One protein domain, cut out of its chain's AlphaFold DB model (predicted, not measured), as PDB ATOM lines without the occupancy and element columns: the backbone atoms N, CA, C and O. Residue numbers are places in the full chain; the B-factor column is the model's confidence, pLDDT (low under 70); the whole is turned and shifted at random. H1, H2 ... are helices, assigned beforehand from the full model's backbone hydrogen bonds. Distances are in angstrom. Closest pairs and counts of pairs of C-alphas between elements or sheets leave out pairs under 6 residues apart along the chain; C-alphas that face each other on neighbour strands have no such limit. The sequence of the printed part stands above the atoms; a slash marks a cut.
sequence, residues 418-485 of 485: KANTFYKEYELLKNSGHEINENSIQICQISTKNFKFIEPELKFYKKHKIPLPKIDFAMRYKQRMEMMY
ATOM      1  N   LYS A 418      72.665 -14.161 106.715       64.44
ATOM      2  CA  LYS A 418      71.772 -14.181 105.540       64.44
ATOM      3  C   LYS A 418      70.975 -12.874 105.387       64.44
ATOM      4  O   LYS A 418      69.762 -12.878 105.202       64.44
ATOM      5  N   ALA A 419      71.625 -11.725 105.533       63.88
ATOM      6  CA  ALA A 419      71.024 -10.441 105.208       63.88
ATOM      7  C   ALA A 419      70.910 -10.335 103.685       63.88
ATOM      8  O   ALA A 419      71.948 -10.318 103.043       63.88
ATOM      9  N   ASN A 420      69.693 -10.229 103.145       83.06
ATOM     10  CA  ASN A 420      69.448 -10.195 101.702       83.06
ATOM     11  C   ASN A 420      69.976  -8.890 101.073       83.06
ATOM     12  O   ASN A 420      69.366  -7.820 101.183       83.06
ATOM     13  N   THR A 421      71.157  -8.984 100.469       91.12
ATOM     14  CA  THR A 421      71.904  -7.873  99.872       91.12
ATOM     15  C   THR A 421      71.185  -7.325  98.644       91.12
ATOM     16  O   THR A 421      71.206  -6.114  98.420       91.12
ATOM     17  N   PHE A 422      70.490  -8.185  97.893       92.81
ATOM     18  CA  PHE A 422      69.679  -7.774  96.746       92.81
ATOM     19  C   PHE A 422      68.550  -6.818  97.152       92.81
ATOM     20  O   PHE A 422      68.422  -5.743  96.569       92.81
ATOM     21  N   TYR A 423      67.763  -7.141  98.184       91.88
ATOM     22  CA  TYR A 423      66.670  -6.257  98.605       91.88
ATOM     23  C   TYR A 423      67.169  -4.927  99.170       91.88
ATOM     24  O   TYR A 423      66.521  -3.905  98.962       91.88
ATOM     25  N   LYS A 424      68.332  -4.904  99.832       92.06
ATOM     26  CA  LYS A 424      68.949  -3.640 100.260       92.06
ATOM     27  C   LYS A 424      69.284  -2.750  99.063       92.06
ATOM     28  O   LYS A 424      68.947  -1.571  99.083       92.06
ATOM     29  N   GLU A 425      69.896  -3.309  98.018       92.75
ATOM     30  CA  GLU A 425      70.171  -2.580  96.771       92.75
ATOM     31  C   GLU A 425      68.870  -2.115  96.094       92.75
ATOM     32  O   GLU A 425      68.746  -0.953  95.712       92.75
ATOM     33  N   TYR A 426      67.867  -2.996  96.014       91.94
ATOM     34  CA  TYR A 426      66.575  -2.702  95.391       91.94
ATOM     35  C   TYR A 426      65.813  -1.567  96.096       91.94
ATOM     36  O   TYR A 426      65.206  -0.725  95.436       91.94
ATOM     37  N   GLU A 427      65.845  -1.505  97.430       89.44
ATOM     38  CA  GLU A 427      65.209  -0.420  98.189       89.44
ATOM     39  C   GLU A 427      65.985   0.901  98.091       89.44
ATOM     40  O   GLU A 427      65.373   1.968  98.016       89.44
ATOM     41  N   LEU A 428      67.321   0.859  98.023       88.50
ATOM     42  CA  LEU A 428      68.131   2.062  97.799       88.50
ATOM     43  C   LEU A 428      67.808   2.727  96.457       88.50
ATOM     44  O   LEU A 428      67.767   3.954  96.390       88.50
ATOM     45  N   LEU A 429      67.503   1.946  95.417       85.88
ATOM     46  CA  LEU A 429      67.085   2.484  94.118       85.88
ATOM     47  C   LEU A 429      65.783   3.271  94.178       85.88
ATOM     48  O   LEU A 429      65.679   4.322  93.559       85.88
ATOM     49  N   LYS A 430      64.791   2.788  94.932       78.62
ATOM     50  CA  LYS A 430      63.512   3.500  95.070       78.62
ATOM     51  C   LYS A 430      63.671   4.838  95.782       78.62
ATOM     52  O   LYS A 430      62.903   5.761  95.533       78.62
ATOM     53  N   ASN A 431      64.640   4.910  96.690       72.62
ATOM     54  CA  ASN A 431      64.808   6.030  97.606       72.62
ATOM     55  C   ASN A 431      65.903   7.010  97.168       72.62
ATOM     56  O   ASN A 431      66.008   8.092  97.743       72.62
ATOM     57  N   SER A 432      66.730   6.657  96.177       62.75
ATOM     58  CA  SER A 432      67.850   7.490  95.742       62.75
ATOM     59  C   SER A 432      68.073   7.437  94.229       62.75
ATOM     60  O   SER A 432      68.266   6.379  93.637       62.75
ATOM     61  N   GLY A 433      68.133   8.613  93.598       64.69
ATOM     62  CA  GLY A 433      68.573   8.782  92.209       64.69
ATOM     63  C   GLY A 433      70.096   8.724  92.069       64.69
ATOM     64  O   GLY A 433      70.674   9.568  91.397       64.69
ATOM     65  N   HIS A 434      70.771   7.806  92.773       69.69
ATOM     66  CA  HIS A 434      72.232   7.750  92.773       69.69
ATOM     67  C   HIS A 434      72.751   7.408  91.368       69.69
ATOM     68  O   HIS A 434      72.542   6.293  90.869       69.69
ATOM     69  N   GLU A 435      73.391   8.389  90.736       75.31
ATOM     70  CA  GLU A 435      74.081   8.247  89.458       75.31
ATOM     71  C   GLU A 435      75.517   7.785  89.681       75.31
ATOM     72  O   GLU A 435      76.201   8.243  90.597       75.31
ATOM     73  N   ILE A 436      75.970   6.882  88.814       82.94
ATOM     74  CA  ILE A 436      77.345   6.397  88.801       82.94
ATOM     75  C   ILE A 436      78.124   7.071  87.690       82.94
ATOM     76  O   ILE A 436      77.648   7.191  86.565       82.94
ATOM     77  N   ASN A 437      79.360   7.441  88.011       85.00
ATOM     78  CA  ASN A 437      80.322   7.957  87.053       85.00
ATOM     79  C   ASN A 437      81.452   6.938  86.844       85.00
ATOM     80  O   ASN A 437      82.238   6.663  87.748       85.00
ATOM     81  N   GLU A 438      81.554   6.395  85.632       86.19
ATOM     82  CA  GLU A 438      82.556   5.382  85.271       86.19
ATOM     83  C   GLU A 438      84.015   5.826  85.490       86.19
ATOM     84  O   GLU A 438      84.881   4.983  85.705       86.19
ATOM     85  N   ASN A 439      84.280   7.138  85.506       87.44
ATOM     86  CA  ASN A 439      85.621   7.715  85.626       87.44
ATOM     87  C   ASN A 439      85.978   8.182  87.048       87.44
ATOM     88  O   ASN A 439      87.050   8.756  87.249       87.44
ATOM     89  N   SER A 440      85.106   7.979  88.042       88.56
ATOM     90  CA  SER A 440      85.362   8.402  89.423       88.56
ATOM     91  C   SER A 440      85.220   7.265  90.429       88.56
ATOM     92  O   SER A 440      84.552   6.260  90.191       88.56
ATOM     93  N   ILE A 441      85.835   7.455  91.597       92.25
ATOM     94  CA  ILE A 441      85.614   6.585  92.753       92.25
ATOM     95  C   ILE A 441      84.146   6.706  93.175       92.25
ATOM     96  O   ILE A 441      83.622   7.812  93.313       92.25
ATOM     97  N   GLN A 442      83.511   5.558  93.373       91.81
ATOM     98  CA  GLN A 442      82.147   5.395  93.857       91.81
ATOM     99  C   GLN A 442      82.166   4.953  95.322       91.81
ATOM    100  O   GLN A 442      83.124   4.321  95.773       91.81
ATOM    101  N   ILE A 443      81.090   5.239  96.055       91.69
ATOM    102  CA  ILE A 443      80.884   4.748  97.422       91.69
ATOM    103  C   ILE A 443      79.721   3.763  97.386       91.69
ATOM    104  O   ILE A 443      78.603   4.129  97.034       91.69
ATOM    105  N   CYS A 444      79.958   2.511  97.773       91.69
ATOM    106  CA  CYS A 444      78.873   1.548  97.900       91.69
ATOM    107  C   CYS A 444      77.995   1.922  99.096       91.69
ATOM    108  O   CYS A 444      78.446   1.901 100.238       91.69
ATOM    109  N   GLN A 445      76.718   2.202  98.856       90.38
ATOM    110  CA  GLN A 445      75.782   2.598  99.914       90.38
ATOM    111  C   GLN A 445      75.435   1.466 100.899       90.38
ATOM    112  O   GLN A 445      74.925   1.737 101.982       90.38
ATOM    113  N   ILE A 446      75.724   0.206 100.552       90.81
ATOM    114  CA  ILE A 446      75.499  -0.950 101.436       90.81
ATOM    115  C   ILE A 446      76.710  -1.192 102.338       90.81
ATOM    116  O   ILE A 446      76.561  -1.321 103.551       90.81
ATOM    117  N   SER A 447      77.905  -1.290 101.753       90.38
ATOM    118  CA  SER A 447      79.127  -1.634 102.492       90.38
ATOM    119  C   SER A 447      79.886  -0.417 103.013       90.38
ATOM    120  O   SER A 447      80.803  -0.578 103.817       90.38
ATOM    121  N   THR A 448      79.542   0.787 102.545       91.62
ATOM    122  CA  THR A 448      80.253   2.064 102.753       91.62
ATOM    123  C   THR A 448      81.673   2.110 102.179       91.62
ATOM    124  O   THR A 448      82.400   3.076 102.396       91.62
ATOM    125  N   LYS A 449      82.087   1.082 101.424       91.44
ATOM    126  CA  LYS A 449      83.424   1.011 100.829       91.44
ATOM    127  C   LYS A 449      83.508   1.789  99.525       91.44
ATOM    128  O   LYS A 449      82.566   1.819  98.734       91.44
ATOM    129  N   ASN A 450      84.697   2.325  99.276       93.19
ATOM    130  CA  ASN A 450      85.052   2.899  97.989       93.19
ATOM    131  C   ASN A 450      85.316   1.793  96.964       93.19
ATOM    132  O   ASN A 450      85.999   0.814  97.272       93.19
ATOM    133  N   PHE A 451      84.834   1.975  95.740       92.81
ATOM    134  CA  PHE A 451      85.166   1.123  94.600       92.81
ATOM    135  C   PHE A 451      85.292   1.962  93.326       92.81
ATOM    136  O   PHE A 451      84.826   3.097  93.265       92.81
ATOM    137  N   LYS A 452      85.973   1.432  92.315       93.56
ATOM    138  CA  LYS A 452      86.125   2.066  91.000       93.56
ATOM    139  C   LYS A 452      86.052   0.994  89.928       93.56
ATOM    140  O   LYS A 452      86.377  -0.156  90.221       93.56
ATOM    141  N   PHE A 453      85.691   1.389  88.715       94.00
ATOM    142  CA  PHE A 453      85.717   0.478  87.585       94.00
ATOM    143  C   PHE A 453      87.101   0.448  86.927       94.00
ATOM    144  O   PHE A 453      87.810   1.458  86.890       94.00
ATOM    145  N   ILE A 454      87.489  -0.711  86.409       93.44
ATOM    146  CA  ILE A 454      88.666  -0.902  85.563       93.44
ATOM    147  C   ILE A 454      88.273  -0.825  84.083       93.44
ATOM    148  O   ILE A 454      87.160  -1.156  83.684       93.44
ATOM    149  N   GLU A 455      89.195  -0.408  83.222       94.94
ATOM    150  CA  GLU A 455      88.895  -0.235  81.795       94.94
ATOM    151  C   GLU A 455      88.355  -1.511  81.101       94.94
ATOM    152  O   GLU A 455      87.391  -1.397  80.333       94.94
ATOM    153  N   PRO A 456      88.886  -2.727  81.368       94.25
ATOM    154  CA  PRO A 456      88.346  -3.952  80.779       94.25
ATOM    155  C   PRO A 456      86.881  -4.224  81.152       94.25
ATOM    156  O   PRO A 456      86.100  -4.627  80.286       94.25
ATOM    157  N   GLU A 457      86.477  -3.956  82.399       94.19
ATOM    158  CA  GLU A 457      85.097  -4.204  82.840       94.19
ATOM    159  C   GLU A 457      84.118  -3.214  82.191       94.19
ATOM    160  O   GLU A 457      83.059  -3.618  81.714       94.19
ATOM    161  N   LEU A 458      84.504  -1.940  82.053       95.50
ATOM    162  CA  LEU A 458      83.696  -0.927  81.363       95.50
ATOM    163  C   LEU A 458      83.500  -1.263  79.882       95.50
ATOM    164  O   LEU A 458      82.390  -1.162  79.348       95.50
ATOM    165  N   LYS A 459      84.569  -1.714  79.210       96.62
ATOM    166  CA  LYS A 459      84.506  -2.185  77.818       96.62
ATOM    167  C   LYS A 459      83.536  -3.352  77.674       96.62
ATOM    168  O   LYS A 459      82.732  -3.355  76.738       96.62
ATOM    169  N   PHE A 460      83.585  -4.307  78.601       97.31
ATOM    170  CA  PHE A 460      82.658  -5.431  78.631       97.31
ATOM    171  C   PHE A 460      81.210  -4.954  78.809       97.31
ATOM    172  O   PHE A 460      80.352  -5.289  77.987       97.31
ATOM    173  N   TYR A 461      80.936  -4.097  79.796       96.94
ATOM    174  CA  TYR A 461      79.582  -3.596  80.047       96.94
ATOM    175  C   TYR A 461      78.996  -2.847  78.855       96.94
ATOM    176  O   TYR A 461      77.875  -3.137  78.427       96.94
ATOM    177  N   LYS A 462      79.781  -1.955  78.244       96.25
ATOM    178  CA  LYS A 462      79.363  -1.206  77.058       96.25
ATOM    179  C   LYS A 462      79.084  -2.124  75.870       96.25
ATOM    180  O   LYS A 462      78.035  -2.005  75.239       96.25
ATOM    181  N   LYS A 463      79.999  -3.053  75.568       97.00
ATOM    182  CA  LYS A 463      79.861  -3.993  74.442       97.00
ATOM    183  C   LYS A 463      78.625  -4.876  74.593       97.00
ATOM    184  O   LYS A 463      77.922  -5.119  73.616       97.00
ATOM    185  N   HIS A 464      78.356  -5.334  75.812       96.00
ATOM    186  CA  HIS A 464      77.280  -6.275  76.088       96.00
ATOM    187  C   HIS A 464      75.982  -5.608  76.549       96.00
ATOM    188  O   HIS A 464      75.055  -6.335  76.884       96.00
ATOM    189  N   LYS A 465      75.860  -4.272  76.524       95.94
ATOM    190  CA  LYS A 465      74.667  -3.540  76.995       95.94
ATOM    191  C   LYS A 465      74.286  -3.951  78.424       95.94
ATOM    192  O   LYS A 465      73.211  -4.492  78.651       95.94
ATOM    193  N   ILE A 466      75.214  -3.794  79.360       96.38
ATOM    194  CA  ILE A 466      75.018  -4.072  80.788       96.38
ATOM    195  C   ILE A 466      75.065  -2.730  81.524       96.38
ATOM    196  O   ILE A 466      75.962  -1.931  81.242       96.38
ATOM    197  N   PRO A 467      74.135  -2.452  82.452       94.62
ATOM    198  CA  PRO A 467      74.161  -1.208  83.196       94.62
ATOM    199  C   PRO A 467      75.260  -1.258  84.261       94.62
ATOM    200  O   PRO A 467      75.541  -2.321  84.821       94.62
ATOM    201  N   LEU A 468      75.859  -0.106  84.572       93.94
ATOM    202  CA  LEU A 468      76.926  -0.039  85.569       93.94
ATOM    203  C   LEU A 468      76.410  -0.476  86.958       93.94
ATOM    204  O   LEU A 468      75.402   0.064  87.427       93.94
ATOM    205  N   PRO A 469      77.076  -1.436  87.624       93.44
ATOM    206  CA  PRO A 469      76.695  -1.890  88.957       93.44
ATOM    207  C   PRO A 469      76.754  -0.778  90.007       93.44
ATOM    208  O   PRO A 469      77.723  -0.024  90.039       93.44
ATOM    209  N   LYS A 470      75.766  -0.721  90.915       92.19
ATOM    210  CA  LYS A 470      75.676   0.317  91.960       92.19
ATOM    211  C   LYS A 470      76.285  -0.033  93.316       92.19
ATOM    212  O   LYS A 470      76.283   0.784  94.238       92.19
ATOM    213  N   ILE A 471      76.835  -1.232  93.435       93.31
ATOM    214  CA  ILE A 471      77.440  -1.755  94.658       93.31
ATOM    215  C   ILE A 471      78.820  -2.331  94.360       93.31
ATOM    216  O   ILE A 471      79.119  -2.715  93.228       93.31
ATOM    217  N   ASP A 472      79.666  -2.401  95.387       93.19
ATOM    218  CA  ASP A 472      81.017  -2.923  95.230       93.19
ATOM    219  C   ASP A 472      81.028  -4.439  94.971       93.19
ATOM    220  O   ASP A 472      80.062  -5.160  95.239       93.19
ATOM    221  N   PHE A 473      82.165  -4.931  94.474       91.06
ATOM    222  CA  PHE A 473      82.376  -6.344  94.164       91.06
ATOM    223  C   PHE A 473      81.993  -7.296  95.304       91.06
ATOM    224  O   PHE A 473      81.337  -8.299  95.034       91.06
ATOM    225  N   ALA A 474      82.337  -6.997  96.560       89.69
ATOM    226  CA  ALA A 474      82.052  -7.918  97.657       89.69
ATOM    227  C   ALA A 474      80.538  -8.074  97.877       89.69
ATOM    228  O   ALA A 474      80.071  -9.164  98.201       89.69
ATOM    229  N   MET A 475      79.763  -7.007  97.662       91.81
ATOM    230  CA  MET A 475      78.300  -7.063  97.736       91.81
ATOM    231  C   MET A 475      77.688  -7.770  96.521       91.81
ATOM    232  O   MET A 475      76.758  -8.553  96.703       91.81
ATOM    233  N   ARG A 476      78.239  -7.585  95.312       93.50
ATOM    234  CA  ARG A 476      77.827  -8.360  94.119       93.50
ATOM    235  C   ARG A 476      78.081  -9.856  94.297       93.50
ATOM    236  O   ARG A 476      77.192 -10.668  94.056       93.50
ATOM    237  N   TYR A 477      79.267 -10.221  94.783       90.75
ATOM    238  CA  TYR A 477      79.602 -11.598  95.145       90.75
ATOM    239  C   TYR A 477      78.621 -12.143  96.183       90.75
ATOM    240  O   TYR A 477      78.050 -13.211  95.983       90.75
ATOM    241  N   LYS A 478      78.336 -11.376  97.244       88.88
ATOM    242  CA  LYS A 478      77.381 -11.786  98.277       88.88
ATOM    243  C   LYS A 478      75.977 -12.048  97.716       88.88
ATOM    244  O   LYS A 478      75.373 -13.046  98.095       88.88
ATOM    245  N   GLN A 479      75.479 -11.229  96.786       90.75
ATOM    246  CA  GLN A 479      74.198 -11.497  96.116       90.75
ATOM    247  C   GLN A 479      74.195 -12.840  95.376       90.75
ATOM    248  O   GLN A 479      73.225 -13.586  95.479       90.75
ATOM    249  N   ARG A 480      75.285 -13.185  94.677       90.12
ATOM    250  CA  ARG A 480      75.415 -14.497  94.022       90.12
ATOM    251  C   ARG A 480      75.429 -15.638  95.036       90.12
ATOM    252  O   ARG A 480      74.749 -16.638  94.824       90.12
ATOM    253  N   MET A 481      76.133 -15.467  96.156       85.50
ATOM    254  CA  MET A 481      76.136 -16.453  97.242       85.50
ATOM    255  C   MET A 481      74.736 -16.661  97.831       85.50
ATOM    256  O   MET A 481      74.328 -17.791  98.082       85.50
ATOM    257  N   GLU A 482      73.962 -15.588  97.988       85.94
ATOM    258  CA  GLU A 482      72.579 -15.641  98.476       85.94
ATOM    259  C   GLU A 482      71.634 -16.423  97.554       85.94
ATOM    260  O   GLU A 482      70.661 -16.983  98.045       85.94
ATOM    261  N   MET A 483      71.921 -16.529  96.250       82.44
ATOM    262  CA  MET A 483      71.118 -17.342  95.322       82.44
ATOM    263  C   MET A 483      71.244 -18.851  95.571       82.44
ATOM    264  O   MET A 483      70.382 -19.618  95.128       82.44
ATOM    265  N   MET A 484      72.303 -19.278  96.263       79.12
ATOM    266  CA  MET A 484      72.570 -20.686  96.571       79.12
ATOM    267  C   MET A 484      71.861 -21.175  97.839       79.12
ATOM    268  O   MET A 484      71.654 -22.379  97.986       79.12
ATOM    269  N   TYR A 485      71.469 -20.256  98.728       69.94
ATOM    270  CA  TYR A 485      70.682 -20.529  99.939       69.94
ATOM    271  C   TYR A 485      69.196 -20.326  99.681       69.94
ATOM    272  O   TYR A 485      68.381 -20.987 100.360       69.94
TER     273      TYR A 485
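Overview. This is residues 418 to 485 of the 485 residues of an uncharacterized protein of Candidatus Peregrinibacteria bacterium GW2011_GWF2_33_10 (UniProt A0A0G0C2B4). Two helices, H1 and H3, meet as a V at one end of the domain, and a third, H2, lies by itself at the other end. Between the ends, the long stretch of residues 432 to 454 runs out from H1, folds back and runs out again to H2, with a short antiparallel pairing of residues 442 to 443 with 450 to 451. The printed part has 68 residues with three named helices, in the order H1, H2, H3, and no named strand; the class is all helix, though under half of the residues, 31 of 68, are in named elements. It is compact, with a radius of gyration of the C-alphas of 12.4 A and spans of 32 by 26 by 20 A.

Along the chain. Find C-alpha 421 at (71.904, -7.873, 99.872); from there H1, residues 421 to 431, runs 15.8 A to C-alpha 431 at (64.808, 6.030, 97.606). H3, residues 473 to 482, is 14.2 A long and ends at C-alpha 482, at (72.579, -15.641, 98.476). H2 spans residues 455 to 464, 14.3 A.

Arrangement. Start at H1, which touches H3; the closest C-alphas are those of Thr 421 and Gln 479, 5.7 A apart. Their lines stand at a steep tilt of 63 degrees, and they run opposite ways. Look next to H2: it is apart from H1 and from H3. In the backbones of H2 and H3, every O i to N i+4 pair is within hydrogen-bond range; in H1, 6 of 7 are.

Size, cuts and confidence. The two C-alphas farthest apart, those of Asn 439 and Tyr 485, are 35.0 A from each other. The printed part has no cut and ends at Tyr 485, the chain's last residue. The link from H1 to H2 is long, 23 residues; that from H2 to H3 is short, 8 residues. The mean pLDDT of the printed part is 88.4; look for values under 70 at residues 418 to 419, 432 to 434 and 485.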